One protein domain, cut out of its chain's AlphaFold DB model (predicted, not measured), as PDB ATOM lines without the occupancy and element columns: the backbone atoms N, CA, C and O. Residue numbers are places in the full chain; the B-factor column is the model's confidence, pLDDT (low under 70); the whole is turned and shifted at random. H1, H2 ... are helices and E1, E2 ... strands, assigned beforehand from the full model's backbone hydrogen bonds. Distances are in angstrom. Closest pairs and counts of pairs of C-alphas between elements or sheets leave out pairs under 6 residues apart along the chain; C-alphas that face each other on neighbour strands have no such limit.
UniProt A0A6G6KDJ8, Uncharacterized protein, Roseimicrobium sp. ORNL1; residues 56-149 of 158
ATOM      1  N   ARG A  56     124.576  74.731   7.947       86.75
ATOM      2  CA  ARG A  56     125.938  75.248   8.114       86.75
ATOM      3  C   ARG A  56     126.243  75.353   9.606       86.75
ATOM      4  O   ARG A  56     125.578  76.100  10.318       86.75
ATOM      5  N   GLU A  57     127.245  74.608  10.057       93.25
ATOM      6  CA  GLU A  57     127.732  74.655  11.435       93.25
ATOM      7  C   GLU A  57     128.887  75.650  11.558       93.25
ATOM      8  O   GLU A  57     129.850  75.594  10.790       93.25
ATOM      9  N   GLU A  58     128.801  76.542  12.538       92.44
ATOM     10  CA  GLU A  58     129.848  77.500  12.875       92.44
ATOM     11  C   GLU A  58     130.124  77.461  14.379       92.44
ATOM     12  O   GLU A  58     129.212  77.253  15.182       92.44
ATOM     13  N   LEU A  59     131.394  77.612  14.754       95.06
ATOM     14  CA  LEU A  59     131.791  77.708  16.153       95.06
ATOM     15  C   LEU A  59     131.810  79.176  16.555       95.06
ATOM     16  O   LEU A  59     132.462  79.983  15.897       95.06
ATOM     17  N   GLN A  60     131.105  79.500  17.632       94.81
ATOM     18  CA  GLN A  60     131.061  80.846  18.186       94.81
ATOM     19  C   GLN A  60     131.390  80.801  19.673       94.81
ATOM     20  O   GLN A  60     130.848  79.977  20.410       94.81
ATOM     21  N   ASP A  61     132.273  81.695  20.102       95.69
ATOM     22  CA  ASP A  61     132.694  81.828  21.493       95.69
ATOM     23  C   ASP A  61     132.019  83.049  22.120       95.69
ATOM     24  O   ASP A  61     132.104  84.159  21.594       95.69
ATOM     25  N   PHE A  62     131.381  82.848  23.270       95.62
ATOM     26  CA  PHE A  62     130.745  83.913  24.036       95.62
ATOM     27  C   PHE A  62     131.342  84.016  25.425       95.62
ATOM     28  O   PHE A  62     131.581  83.025  26.116       95.62
ATOM     29  N   LYS A  63     131.509  85.258  25.870       95.62
ATOM     30  CA  LYS A  63     131.804  85.552  27.262       95.62
ATOM     31  C   LYS A  63     130.501  85.557  28.052       95.62
ATOM     32  O   LYS A  63     129.583  86.317  27.736       95.62
ATOM     33  N   MET A  64     130.429  84.734  29.091       96.69
ATOM     34  CA  MET A  64     129.236  84.607  29.923       96.69
ATOM     35  C   MET A  64     129.582  84.781  31.400       96.69
ATOM     36  O   MET A  64     130.581  84.247  31.873       96.69
ATOM     37  N   SER A  65     128.770  85.527  32.144       96.06
ATOM     38  CA  SER A  65     128.800  85.474  33.609       96.06
ATOM     39  C   SER A  65     128.028  84.250  34.081       96.06
ATOM     40  O   SER A  65     127.085  83.825  33.413       96.06
ATOM     41  N   TRP A  66     128.381  83.697  35.235       95.56
ATOM     42  CA  TRP A  66     127.749  82.477  35.729       95.56
ATOM     43  C   TRP A  66     127.380  82.580  37.208       95.56
ATOM     44  O   TRP A  66     127.997  83.322  37.971       95.56
ATOM     45  N   CYS A  67     126.362  81.829  37.617       93.62
ATOM     46  CA  CYS A  67     126.035  81.625  39.022       93.62
ATOM     47  C   CYS A  67     125.424  80.239  39.255       93.62
ATOM     48  O   CYS A  67     124.816  79.646  38.360       93.62
ATOM     49  N   VAL A  68     125.581  79.728  40.477       92.19
ATOM     50  CA  VAL A  68     124.953  78.477  40.918       92.19
ATOM     51  C   VAL A  68     123.719  78.824  41.737       92.19
ATOM     52  O   VAL A  68     123.810  79.439  42.799       92.19
ATOM     53  N   GLY A  69     122.554  78.450  41.221       84.25
ATOM     54  CA  GLY A  69     121.290  78.505  41.938       84.25
ATOM     55  C   GLY A  69     121.143  77.351  42.929       84.25
ATOM     56  O   GLY A  69     121.944  76.415  42.975       84.25
ATOM     57  N   ALA A  70     120.079  77.396  43.730       73.06
ATOM     58  CA  ALA A  70     119.747  76.293  44.622       73.06
ATOM     59  C   ALA A  70     119.505  74.996  43.826       73.06
ATOM     60  O   ALA A  70     119.012  75.029  42.696       73.06
ATOM     61  N   LYS A  71     119.817  73.840  44.431       66.81
ATOM     62  CA  LYS A  71     119.417  72.546  43.864       66.81
ATOM     63  C   LYS A  71     117.899  72.541  43.691       66.81
ATOM     64  O   LYS A  71     117.163  72.786  44.648       66.81
ATOM     65  N   SER A  72     117.445  72.296  42.464       60.22
ATOM     66  CA  SER A  72     116.022  72.195  42.153       60.22
ATOM     67  C   SER A  72     115.402  71.066  42.980       60.22
ATOM     68  O   SER A  72     115.886  69.939  42.956       60.22
ATOM     69  N   SER A  73     114.310  71.353  43.694       54.94
ATOM     70  CA  SER A  73     113.479  70.335  44.355       54.94
ATOM     71  C   SER A  73     112.462  69.687  43.402       54.94
ATOM     72  O   SER A  73     111.683  68.835  43.822       54.94
ATOM     73  N   ALA A  74     112.420  70.126  42.141       60.59
ATOM     74  CA  ALA A  74     111.519  69.646  41.096       60.59
ATOM     75  C   ALA A  74     112.256  68.748  40.082       60.59
ATOM     76  O   ALA A  74     113.469  68.600  40.166       60.59
ATOM     77  N   ALA A  75     111.508  68.188  39.119       62.88
ATOM     78  CA  ALA A  75     111.808  67.091  38.172       62.88
ATOM     79  C   ALA A  75     113.170  67.043  37.429       62.88
ATOM     80  O   ALA A  75     113.382  66.125  36.641       62.88
ATOM     81  N   ARG A  76     114.081  67.998  37.634       71.38
ATOM     82  CA  ARG A  76     115.451  67.982  37.108       71.38
ATOM     83  C   ARG A  76     116.445  67.848  38.255       71.38
ATOM     84  O   ARG A  76     116.483  68.691  39.148       71.38
ATOM     85  N   GLU A  77     117.228  66.777  38.215       81.31
ATOM     86  CA  GLU A  77     118.266  66.486  39.202       81.31
ATOM     87  C   GLU A  77     119.501  67.383  38.994       81.31
ATOM     88  O   GLU A  77     119.854  67.715  37.864       81.31
ATOM     89  N   GLY A  78     120.198  67.735  40.078       85.00
ATOM     90  CA  GLY A  78     121.469  68.474  40.046       85.00
ATOM     91  C   GLY A  78     121.376  69.974  40.355       85.00
ATOM     92  O   GLY A  78     120.297  70.560  40.480       85.00
ATOM     93  N   ALA A  79     122.542  70.594  40.535       90.38
ATOM     94  CA  ALA A  79     122.697  72.026  40.741       90.38
ATOM     95  C   ALA A  79     122.321  72.811  39.478       90.38
ATOM     96  O   ALA A  79     122.691  72.436  38.366       90.38
ATOM     97  N   GLN A  80     121.589  73.910  39.661       92.94
ATOM     98  CA  GLN A  80     121.230  74.806  38.571       92.94
ATOM     99  C   GLN A  80     122.386  75.771  38.308       92.94
ATOM    100  O   GLN A  80     122.679  76.628  39.136       92.94
ATOM    101  N   VAL A  81     123.010  75.674  37.146       94.12
ATOM    102  CA  VAL A  81     123.992  76.634  36.649       94.12
ATOM    103  C   VAL A  81     123.271  77.596  35.716       94.12
ATOM    104  O   VAL A  81     122.634  77.177  34.753       94.12
ATOM    105  N   THR A  82     123.344  78.890  36.008       95.06
ATOM    106  CA  THR A  82     122.808  79.933  35.127       95.06
ATOM    107  C   THR A  82     123.967  80.670  34.485       95.06
ATOM    108  O   THR A  82     124.790  81.254  35.184       95.06
ATOM    109  N   LEU A  83     124.023  80.646  33.160       95.88
ATOM    110  CA  LEU A  83     124.978  81.363  32.325       95.88
ATOM    111  C   LEU A  83     124.254  82.553  31.699       95.88
ATOM    112  O   LEU A  83     123.205  82.384  31.091       95.88
ATOM    113  N   THR A  84     124.794  83.757  31.821       95.25
ATOM    114  CA  THR A  84     124.218  84.976  31.233       95.25
ATOM    115  C   THR A  84     125.197  85.566  30.237       95.25
ATOM    116  O   THR A  84     126.375  85.724  30.561       95.25
ATOM    117  N   PHE A  85     124.732  85.882  29.030       94.81
ATOM    118  CA  PHE A  85     125.577  86.518  28.021       94.81
ATOM    119  C   PHE A  85     125.976  87.920  28.496       94.81
ATOM    120  O   PHE A  85     125.116  88.719  28.857       94.81
ATOM    121  N   VAL A  86     127.274  88.238  28.478       93.44
ATOM    122  CA  VAL A  86     127.761  89.553  28.939       93.44
ATOM    123  C   VAL A  86     127.249  90.680  28.041       93.44
ATOM    124  O   VAL A  86     126.779  91.698  28.545       93.44
ATOM    125  N   ASP A  87     127.290  90.475  26.725       91.56
ATOM    126  CA  ASP A  87     126.852  91.472  25.739       91.56
ATOM    127  C   ASP A  87     125.329  91.452  25.505       91.56
ATOM    128  O   ASP A  87     124.774  92.379  24.917       91.56
ATOM    129  N   TYR A  88     124.642  90.416  26.005       91.94
ATOM    130  CA  TYR A  88     123.201  90.205  25.846       91.94
ATOM    131  C   TYR A  88     122.565  89.819  27.191       91.94
ATOM    132  O   TYR A  88     122.089  88.696  27.348       91.94
ATOM    133  N   PRO A  89     122.541  90.729  28.181       89.69
ATOM    134  CA  PRO A  89     122.225  90.398  29.573       89.69
ATOM    135  C   PRO A  89     120.784  89.930  29.814       89.69
ATOM    136  O   PRO A  89     120.511  89.407  30.885       89.69
ATOM    137  N   GLU A  90     119.876  90.102  28.851       91.56
ATOM    138  CA  GLU A  90     118.509  89.553  28.890       91.56
ATOM    139  C   GLU A  90     118.451  88.073  28.474       91.56
ATOM    140  O   GLU A  90     117.417  87.426  28.620       91.56
ATOM    141  N   HIS A  91     119.543  87.527  27.935       92.25
ATOM    142  CA  HIS A  91     119.633  86.149  27.475       92.25
ATOM    143  C   HIS A  91     120.409  85.316  28.495       92.25
ATOM    144  O   HIS A  91     121.568  85.593  28.820       92.25
ATOM    145  N   HIS A  92     119.770  84.254  28.979       92.31
ATOM    146  CA  HIS A  92     120.336  83.365  29.984       92.31
ATOM    147  C   HIS A  92     120.149  81.909  29.568       92.31
ATOM    148  O   HIS A  92     119.075  81.508  29.125       92.31
ATOM    149  N   LEU A  93     121.176  81.092  29.751       93.75
ATOM    150  CA  LEU A  93     121.110  79.646  29.622       93.75
ATOM    151  C   LEU A  93     121.104  79.031  31.011       93.75
ATOM    152  O   LEU A  93     121.947  79.341  31.848       93.75
ATOM    153  N   ILE A  94     120.138  78.157  31.249       92.81
ATOM    154  CA  ILE A  94     120.015  77.422  32.499       92.81
ATOM    155  C   ILE A  94     120.343  75.968  32.210       92.81
ATOM    156  O   ILE A  94     119.711  75.366  31.348       92.81
ATOM    157  N   GLU A  95     121.289  75.415  32.957       93.31
ATOM    158  CA  GLU A  95     121.798  74.054  32.822       93.31
ATOM    159  C   GLU A  95     121.752  73.351  34.183       93.31
ATOM    160  O   GLU A  95     122.119  73.939  35.198       93.31
ATOM    161  N   TYR A  96     121.304  72.095  34.236       92.50
ATOM    162  CA  TYR A  96     121.280  71.319  35.482       92.50
ATOM    163  C   TYR A  96     122.410  70.291  35.484       92.50
ATOM    164  O   TYR A  96     122.344  69.291  34.769       92.50
ATOM    165  N   SER A  97     123.451  70.533  36.282       92.88
ATOM    166  CA  SER A  97     124.613  69.650  36.387       92.88
ATOM    167  C   SER A  97     125.415  69.928  37.663       92.88
ATOM    168  O   SER A  97     125.933  71.025  37.864       92.88
ATOM    169  N   ASP A  98     125.545  68.909  38.520       93.00
ATOM    170  CA  ASP A  98     126.416  68.974  39.705       93.00
ATOM    171  C   ASP A  98     127.900  69.066  39.305       93.00
ATOM    172  O   ASP A  98     128.668  69.789  39.935       93.00
ATOM    173  N   GLU A  99     128.283  68.374  38.231       94.56
ATOM    174  CA  GLU A  99     129.654  68.338  37.718       94.56
ATOM    175  C   GLU A  99     130.088  69.707  37.178       94.56
ATOM    176  O   GLU A  99     131.150  70.213  37.536       94.56
ATOM    177  N   LEU A 100     129.229  70.348  36.378       94.00
ATOM    178  CA  LEU A 100     129.491  71.686  35.855       94.00
ATOM    179  C   LEU A 100     129.550  72.722  36.982       94.00
ATOM    180  O   LEU A 100     130.450  73.560  37.005       94.00
ATOM    181  N   ALA A 101     128.621  72.659  37.942       93.75
ATOM    182  CA  ALA A 101     128.620  73.572  39.082       93.75
ATOM    183  C   ALA A 101     129.915  73.455  39.899       93.75
ATOM    184  O   ALA A 101     130.487  74.468  40.308       93.75
ATOM    185  N   GLU A 102     130.395  72.231  40.119       93.88
ATOM    186  CA  GLU A 102     131.650  71.974  40.816       93.88
ATOM    187  C   GLU A 102     132.870  72.460  40.025       93.88
ATOM    188  O   GLU A 102     133.754  73.097  40.605       93.88
ATOM    189  N   HIS A 103     132.910  72.213  38.713       94.06
ATOM    190  CA  HIS A 103     133.978  72.695  37.839       94.06
ATOM    191  C   HIS A 103     134.103  74.221  37.903       94.06
ATOM    192  O   HIS A 103     135.182  74.752  38.181       94.06
ATOM    193  N   LEU A 104     132.981  74.920  37.722       94.06
ATOM    194  CA  LEU A 104     132.933  76.376  37.753       94.06
ATOM    195  C   LEU A 104     133.296  76.929  39.136       94.06
ATOM    196  O   LEU A 104     134.110  77.840  39.241       94.06
ATOM    197  N   SER A 105     132.794  76.318  40.213       92.19
ATOM    198  CA  SER A 105     133.095  76.755  41.587       92.19
ATOM    199  C   SER A 105     134.570  76.647  41.966       92.19
ATOM    200  O   SER A 105     135.023  77.371  42.850       92.19
ATOM    201  N   ARG A 106     135.322  75.741  41.335       90.75
ATOM    202  CA  ARG A 106     136.747  75.542  41.626       90.75
ATOM    203  C   ARG A 106     137.662  76.380  40.740       90.75
ATOM    204  O   ARG A 106     138.712  76.811  41.211       90.75
ATOM    205  N   ASN A 107     137.290  76.561  39.475       82.69
ATOM    206  CA  ASN A 107     138.222  77.015  38.442       82.69
ATOM    207  C   ASN A 107     137.827  78.345  37.792       82.69
ATOM    208  O   ASN A 107     138.705  79.052  37.295       82.69
ATOM    209  N   ALA A 108     136.538  78.694  37.791       78.06
ATOM    210  CA  ALA A 108     136.058  79.822  37.012       78.06
ATOM    211  C   ALA A 108     136.248  81.161  37.738       78.06
ATOM    212  O   ALA A 108     136.125  81.281  38.958       78.06
ATOM    213  N   LYS A 109     136.523  82.198  36.944       83.75
ATOM    214  CA  LYS A 109     136.482  83.610  37.364       83.75
ATOM    215  C   LYS A 109     135.027  84.094  37.368       83.75
ATOM    216  O   LYS A 109     134.129  83.325  37.056       83.75
ATOM    217  N   ASP A 110     134.776  85.379  37.613       87.38
ATOM    218  CA  ASP A 110     133.421  85.971  37.524       87.38
ATOM    219  C   ASP A 110     132.735  85.763  36.152       87.38
ATOM    220  O   ASP A 110     131.521  85.910  36.007       87.38
ATOM    221  N   TRP A 111     133.521  85.425  35.127       93.06
ATOM    222  CA  TRP A 111     133.076  85.101  33.780       93.06
ATOM    223  C   TRP A 111     133.790  83.856  33.251       93.06
ATOM    224  O   TRP A 111     134.915  83.554  33.651       93.06
ATOM    225  N   VAL A 112     133.140  83.192  32.300       95.25
ATOM    226  CA  VAL A 112     133.615  82.003  31.589       95.25
ATOM    227  C   VAL A 112     133.517  82.197  30.082       95.25
ATOM    228  O   VAL A 112     132.694  82.978  29.596       95.25
ATOM    229  N   SER A 113     134.370  81.490  29.344       95.56
ATOM    230  CA  SER A 113     134.234  81.352  27.894       95.56
ATOM    231  C   SER A 113     133.342  80.157  27.590       95.56
ATOM    232  O   SER A 113     133.602  79.063  28.087       95.56
ATOM    233  N   VAL A 114     132.313  80.349  26.771       96.62
ATOM    234  CA  VAL A 114     131.401  79.283  26.356       96.62
ATOM    235  C   VAL A 114     131.418  79.169  24.844       96.62
ATOM    236  O   VAL A 114     131.145  80.144  24.144       96.62
ATOM    237  N   LYS A 115     131.722  77.972  24.345       97.31
ATOM    238  CA  LYS A 115     131.749  77.675  22.916       97.31
ATOM    239  C   LYS A 115     130.452  77.013  22.499       97.31
ATOM    240  O   LYS A 115     130.025  76.007  23.078       97.31
ATOM    241  N   PHE A 116     129.867  77.544  21.439       96.56
ATOM    242  CA  PHE A 116     128.667  77.016  20.824       96.56
ATOM    243  C   PHE A 116     128.959  76.522  19.423       96.56
ATOM    244  O   PHE A 116     129.657  77.168  18.646       96.56
ATOM    245  N   LYS A 117     128.352  75.391  19.087       96.06
ATOM    246  CA  LYS A 117     128.126  74.987  17.709       96.06
ATOM    247  C   LYS A 117     126.768  75.534  17.284       96.06
ATOM    248  O   LYS A 117     125.740  75.073  17.774       96.06
ATOM    249  N   VAL A 118     126.767  76.514  16.391       94.81
ATOM    250  CA  VAL A 118     125.562  77.168  15.873       94.81
ATOM    251  C   VAL A 118     125.254  76.607  14.492       94.81
ATOM    252  O   VAL A 118     126.112  76.604  13.612       94.81
ATOM    253  N   THR A 119     124.033  76.122  14.295       93.69
ATOM    254  CA  THR A 119     123.538  75.662  12.999       93.69
ATOM    255  C   THR A 119     122.709  76.765  12.359       93.69
ATOM    256  O   THR A 119     121.736  77.237  12.950       93.69
ATOM    257  N   THR A 120     123.061  77.143  11.134       90.69
ATOM    258  CA  THR A 120     122.349  78.154  10.348       90.69
ATOM    259  C   THR A 120     121.750  77.566   9.074       90.69
ATOM    260  O   THR A 120     122.339  76.687   8.438       90.69
ATOM    261  N   ASP A 121     120.574  78.084   8.721       88.25
ATOM    262  CA  ASP A 121     119.848  77.828   7.486       88.25
ATOM    263  C   ASP A 121     119.618  79.169   6.768       88.25
ATOM    264  O   ASP A 121     118.876  80.027   7.250       88.25
ATOM    265  N   HIS A 122     120.238  79.366   5.603       83.12
ATOM    266  CA  HIS A 122     120.127  80.605   4.810       83.12
ATOM    267  C   HIS A 122     120.488  81.873   5.607       83.12
ATOM    268  O   HIS A 122     119.783  82.880   5.543       83.12
ATOM    269  N   GLY A 123     121.550  81.800   6.414       81.44
ATOM    270  CA  GLY A 123     121.987  82.896   7.284       81.44
ATOM    271  C   GLY A 123     121.141  83.104   8.544       81.44
ATOM    272  O   GLY A 123     121.509  83.926   9.370       81.44
ATOM    273  N   ASN A 124     120.051  82.350   8.730       84.81
ATOM    274  CA  ASN A 124     119.237  82.401   9.944       84.81
ATOM    275  C   ASN A 124     119.613  81.260  10.885       84.81
ATOM    276  O   ASN A 124     119.852  80.136  10.446       84.81
ATOM    277  N   VAL A 125     119.623  81.514  12.187       90.12
ATOM    278  CA  VAL A 125     119.953  80.492  13.184       90.12
ATOM    279  C   VAL A 125     118.806  79.493  13.309       90.12
ATOM    280  O   VAL A 125     117.684  79.846  13.662       90.12
ATOM    281  N   ARG A 126     119.100  78.222  13.027       89.56
ATOM    282  CA  ARG A 126     118.185  77.090  13.216       89.56
ATOM    283  C   ARG A 126     118.236  76.565  14.647       89.56
ATOM    284  O   ARG A 126     117.230  76.104  15.179       89.56
ATOM    285  N   GLY A 127     119.421  76.576  15.243       91.62
ATOM    286  CA  GLY A 127     119.648  76.069  16.586       91.62
ATOM    287  C   GLY A 127     121.109  76.177  16.981       91.62
ATOM    288  O   GLY A 127     121.967  76.505  16.163       91.62
ATOM    289  N   PHE A 128     121.386  75.893  18.242       93.50
ATOM    290  CA  PHE A 128     122.732  75.905  18.784       93.50
ATOM    291  C   PHE A 128     122.893  74.791  19.813       93.50
ATOM    292  O   PHE A 128     121.924  74.336  20.424       93.50
ATOM    293  N   GLN A 129     124.134  74.373  20.010       93.25
ATOM    294  CA  GLN A 129     124.536  73.428  21.035       93.25
ATOM    295  C   GLN A 129     125.732  74.003  21.785       93.25
ATOM    296  O   GLN A 129     126.724  74.392  21.172       93.25
ATOM    297  N   MET A 130     125.642  74.038  23.110       94.81
ATOM    298  CA  MET A 130     126.777  74.344  23.973       94.81
ATOM    299  C   MET A 130     127.712  73.132  23.985       94.81
ATOM    300  O   MET A 130     127.261  72.028  24.286       94.81
ATOM    301  N   ILE A 131     128.976  73.318  23.603       96.00
ATOM    302  CA  ILE A 131     129.937  72.208  23.449       96.00
ATOM    303  C   ILE A 131     131.125  72.296  24.409       96.00
ATOM    304  O   ILE A 131     131.766  71.283  24.671       96.00
ATOM    305  N   GLU A 132     131.420  73.486  24.933       96.81
ATOM    306  CA  GLU A 132     132.537  73.703  25.850       96.81
ATOM    307  C   GLU A 132     132.232  74.873  26.787       96.81
ATOM    308  O   GLU A 132     131.719  75.903  26.341       96.81
ATOM    309  N   ILE A 133     132.576  74.730  28.066       95.94
ATOM    310  CA  ILE A 133     132.518  75.799  29.068       95.94
ATOM    311  C   ILE A 133     133.860  75.827  29.794       95.94
ATOM    312  O   ILE A 133     134.201  74.878  30.487       95.94
ATOM    313  N   ASP A 134     134.618  76.909  29.625       93.94
ATOM    314  CA  ASP A 134     135.926  77.135  30.261       93.94
ATOM    315  C   ASP A 134     136.906  75.947  30.126       93.94
ATOM    316  O   ASP A 134     137.620  75.571  31.053       93.94
ATOM    317  N   GLY A 135     136.922  75.320  28.944       93.12
ATOM    318  CA  GLY A 135     137.749  74.148  28.646       93.12
ATOM    319  C   GLY A 135     137.160  72.803  29.088       93.12
ATOM    320  O   GLY A 135     137.742  71.763  28.776       93.12
ATOM    321  N   MET A 136     136.014  72.786  29.772       94.62
ATOM    322  CA  MET A 136     135.267  71.564  30.070       94.62
ATOM    323  C   MET A 136     134.366  71.176  28.896       94.62
ATOM    324  O   MET A 136     133.563  71.984  28.430       94.62
ATOM    325  N   THR A 137     134.455  69.920  28.463       95.31
ATOM    326  CA  THR A 137     133.560  69.305  27.471       95.31
ATOM    327  C   THR A 137     132.789  68.146  28.102       95.31
ATOM    328  O   THR A 137     133.179  67.640  29.152       95.31
ATOM    329  N   ASP A 138     131.695  67.728  27.459       92.88
ATOM    330  CA  ASP A 138     130.966  66.483  27.766       92.88
ATOM    331  C   ASP A 138     130.508  66.317  29.233       92.88
ATOM    332  O   ASP A 138     130.428  65.196  29.741       92.88
ATOM    333  N   TRP A 139     130.174  67.418  29.922       94.31
ATOM    334  CA  TRP A 139     129.659  67.357  31.295       94.31
ATOM    335  C   TRP A 139     128.317  66.625  31.353       94.31
ATOM    336  O   TRP A 139     127.494  66.672  30.430       94.31
ATOM    337  N   ARG A 140     128.042  65.981  32.489       92.81
ATOM    338  CA  ARG A 140     126.751  65.327  32.702       92.81
ATOM    339  C   ARG A 140     125.637  66.362  32.857       92.81
ATOM    340  O   ARG A 140     125.475  66.953  33.926       92.81
ATOM    341  N   SER A 141     124.851  66.538  31.799       89.00
ATOM    342  CA  SER A 141     123.663  67.393  31.765       89.00
ATOM    343  C   SER A 141     122.390  66.622  32.119       89.00
ATOM    344  O   SER A 141     122.118  65.565  31.549       89.00
ATOM    345  N   ASN A 142     121.568  67.186  33.002       90.19
ATOM    346  CA  ASN A 142     120.193  66.741  33.260       90.19
ATOM    347  C   ASN A 142     119.162  67.634  32.541       90.19
ATOM    348  O   ASN A 142     117.997  67.738  32.941       90.19
ATOM    349  N   GLY A 143     119.606  68.275  31.460       86.69
ATOM    350  CA  GLY A 143     118.830  69.183  30.637       86.69
ATOM    351  C   GLY A 143     119.126  70.646  30.937       86.69
ATOM    352  O   GLY A 143     119.688  71.010  31.970       86.69
ATOM    353  N   GLY A 144     118.658  71.484  30.024       87.19
ATOM    354  CA  GLY A 144     118.806  72.922  30.099       87.19
ATOM    355  C   GLY A 144     117.793  73.628  29.212       87.19
ATOM    356  O   GLY A 144     117.002  72.989  28.511       87.19
ATOM    357  N   TYR A 145     117.752  74.949  29.299       89.44
ATOM    358  CA  TYR A 145     116.892  75.775  28.461       89.44
ATOM    359  C   TYR A 145     117.426  77.198  28.348       89.44
ATOM    360  O   TYR A 145     118.068  77.720  29.260       89.44
ATOM    361  N   LEU A 146     117.117  77.827  27.216       89.88
ATOM    362  CA  LEU A 146     117.281  79.258  27.027       89.88
ATOM    363  C   LEU A 146     116.108  79.988  27.685       89.88
ATOM    364  O   LEU A 146     114.946  79.635  27.481       89.88
ATOM    365  N   HIS A 147     116.425  81.016  28.456       88.69
ATOM    366  CA  HIS A 147     115.483  81.953  29.038       88.69
ATOM    367  C   HIS A 147     115.802  83.364  28.546       88.69
ATOM    368  O   HIS A 147     116.966  83.759  28.499       88.69
ATOM    369  N   ILE A 148     114.760  84.114  28.191       88.06
ATOM    370  CA  ILE A 148     114.868  85.512  27.774       88.06
ATOM    371  C   ILE A 148     114.075  86.346  28.776       88.06
ATOM    372  O   ILE A 148     112.848  86.232  28.861       88.06
ATOM    373  N   ALA A 149     114.779  87.156  29.558       80.75
ATOM    374  CA  ALA A 149     114.187  88.056  30.529       80.75
ATOM    375  C   ALA A 149     113.730  89.340  29.821       80.75
ATOM    376  O   ALA A 149     114.498  90.280  29.711       80.75
TER     377      ALA A 149
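What this domain is: This is residues 56 to 149 of the 158 residues of an uncharacterized protein of Roseimicrobium sp. ORNL1 (UniProt A0A6G6KDJ8). A single antiparallel sheet of six strands, strongly twisted and curled like part of a barrel that stays open between its edge strands E5 and E6, has one short helix, H1, packed across one of its faces. The long hairpin of E4 and E5, together with the first part of E1, reaches out to one end of the longest axis, and the loop of residues 69 to 79 lies at the other end. The printed part has 94 residues, with named elements in the order E1, E2, E3, H1, E4, E5, E6; the class is mostly strand, and the sheet runs E5, E4, E1, E2, E3, E6. It is compact, with a radius of gyration of the C-alphas of 13.3 A and spans of 41 by 29 by 26 A.

Where its parts are: E1, residues 56 to 68, is the longest strand by residues; it begins at C-alpha 56 (125.938, 75.248, 8.114), measures 33.0 A and bends by 71 degrees at residue 65. E4, residues 111 to 121, measures 30.3 A. E5, residues 124 to 133, measures 24.2 A and bends by 61 degrees at residue 127. E2 holds residues 80 to 85 and E3 residues 91 to 96. E6, residues 144 to 148, ends at C-alpha 148 (114.868, 85.512, 27.774). H1, residues 98 to 107, begins at C-alpha 98 (126.416, 68.974, 39.705).

How they stand to each other: E1 and E4 are antiparallel neighbours at 148 degrees, with N 60 and O 116 2.9 A apart, within hydrogen-bond range. E4 and E5 form a hairpin, with N 129 and O 117 at 2.8 A. On the other side of E1, E2 is its antiparallel neighbour at 118 degrees, with N 65 and O 84 at 2.9 A. E1, E2 and E3 form a meander, each strand the antiparallel neighbour of the one before; N 83 and O 93 are 2.8 A apart. E6 is antiparallel to E3 at 159 degrees, with N 92 and O 147 at 2.9 A. The edge strands E5 and E6 are apart. H1 is on the sheet, two layers with the helix on one face, at a height over the sheet of 8.5 A. It lies over E1, only just, with 3 of its C-alphas falling on that strand, and runs across the strands at 81 degrees to E1 on the local plane. The closest C-alphas of H1 and E2 are those of Ala 101 and Val 81, 6.1 A apart. In H1 every O i to N i+4 pair is within hydrogen-bond range.

The domain as a whole: The C-alphas of Ser 73 and His 122 are the two farthest apart, at 41.4 A. The printed part has no cut. The link from E1 to E2, 11 residues, is long; that from E5 to E6, 10 residues, is short but not tight. The mean pLDDT of the printed part is 89.8, and residues 71 to 75 are under 70.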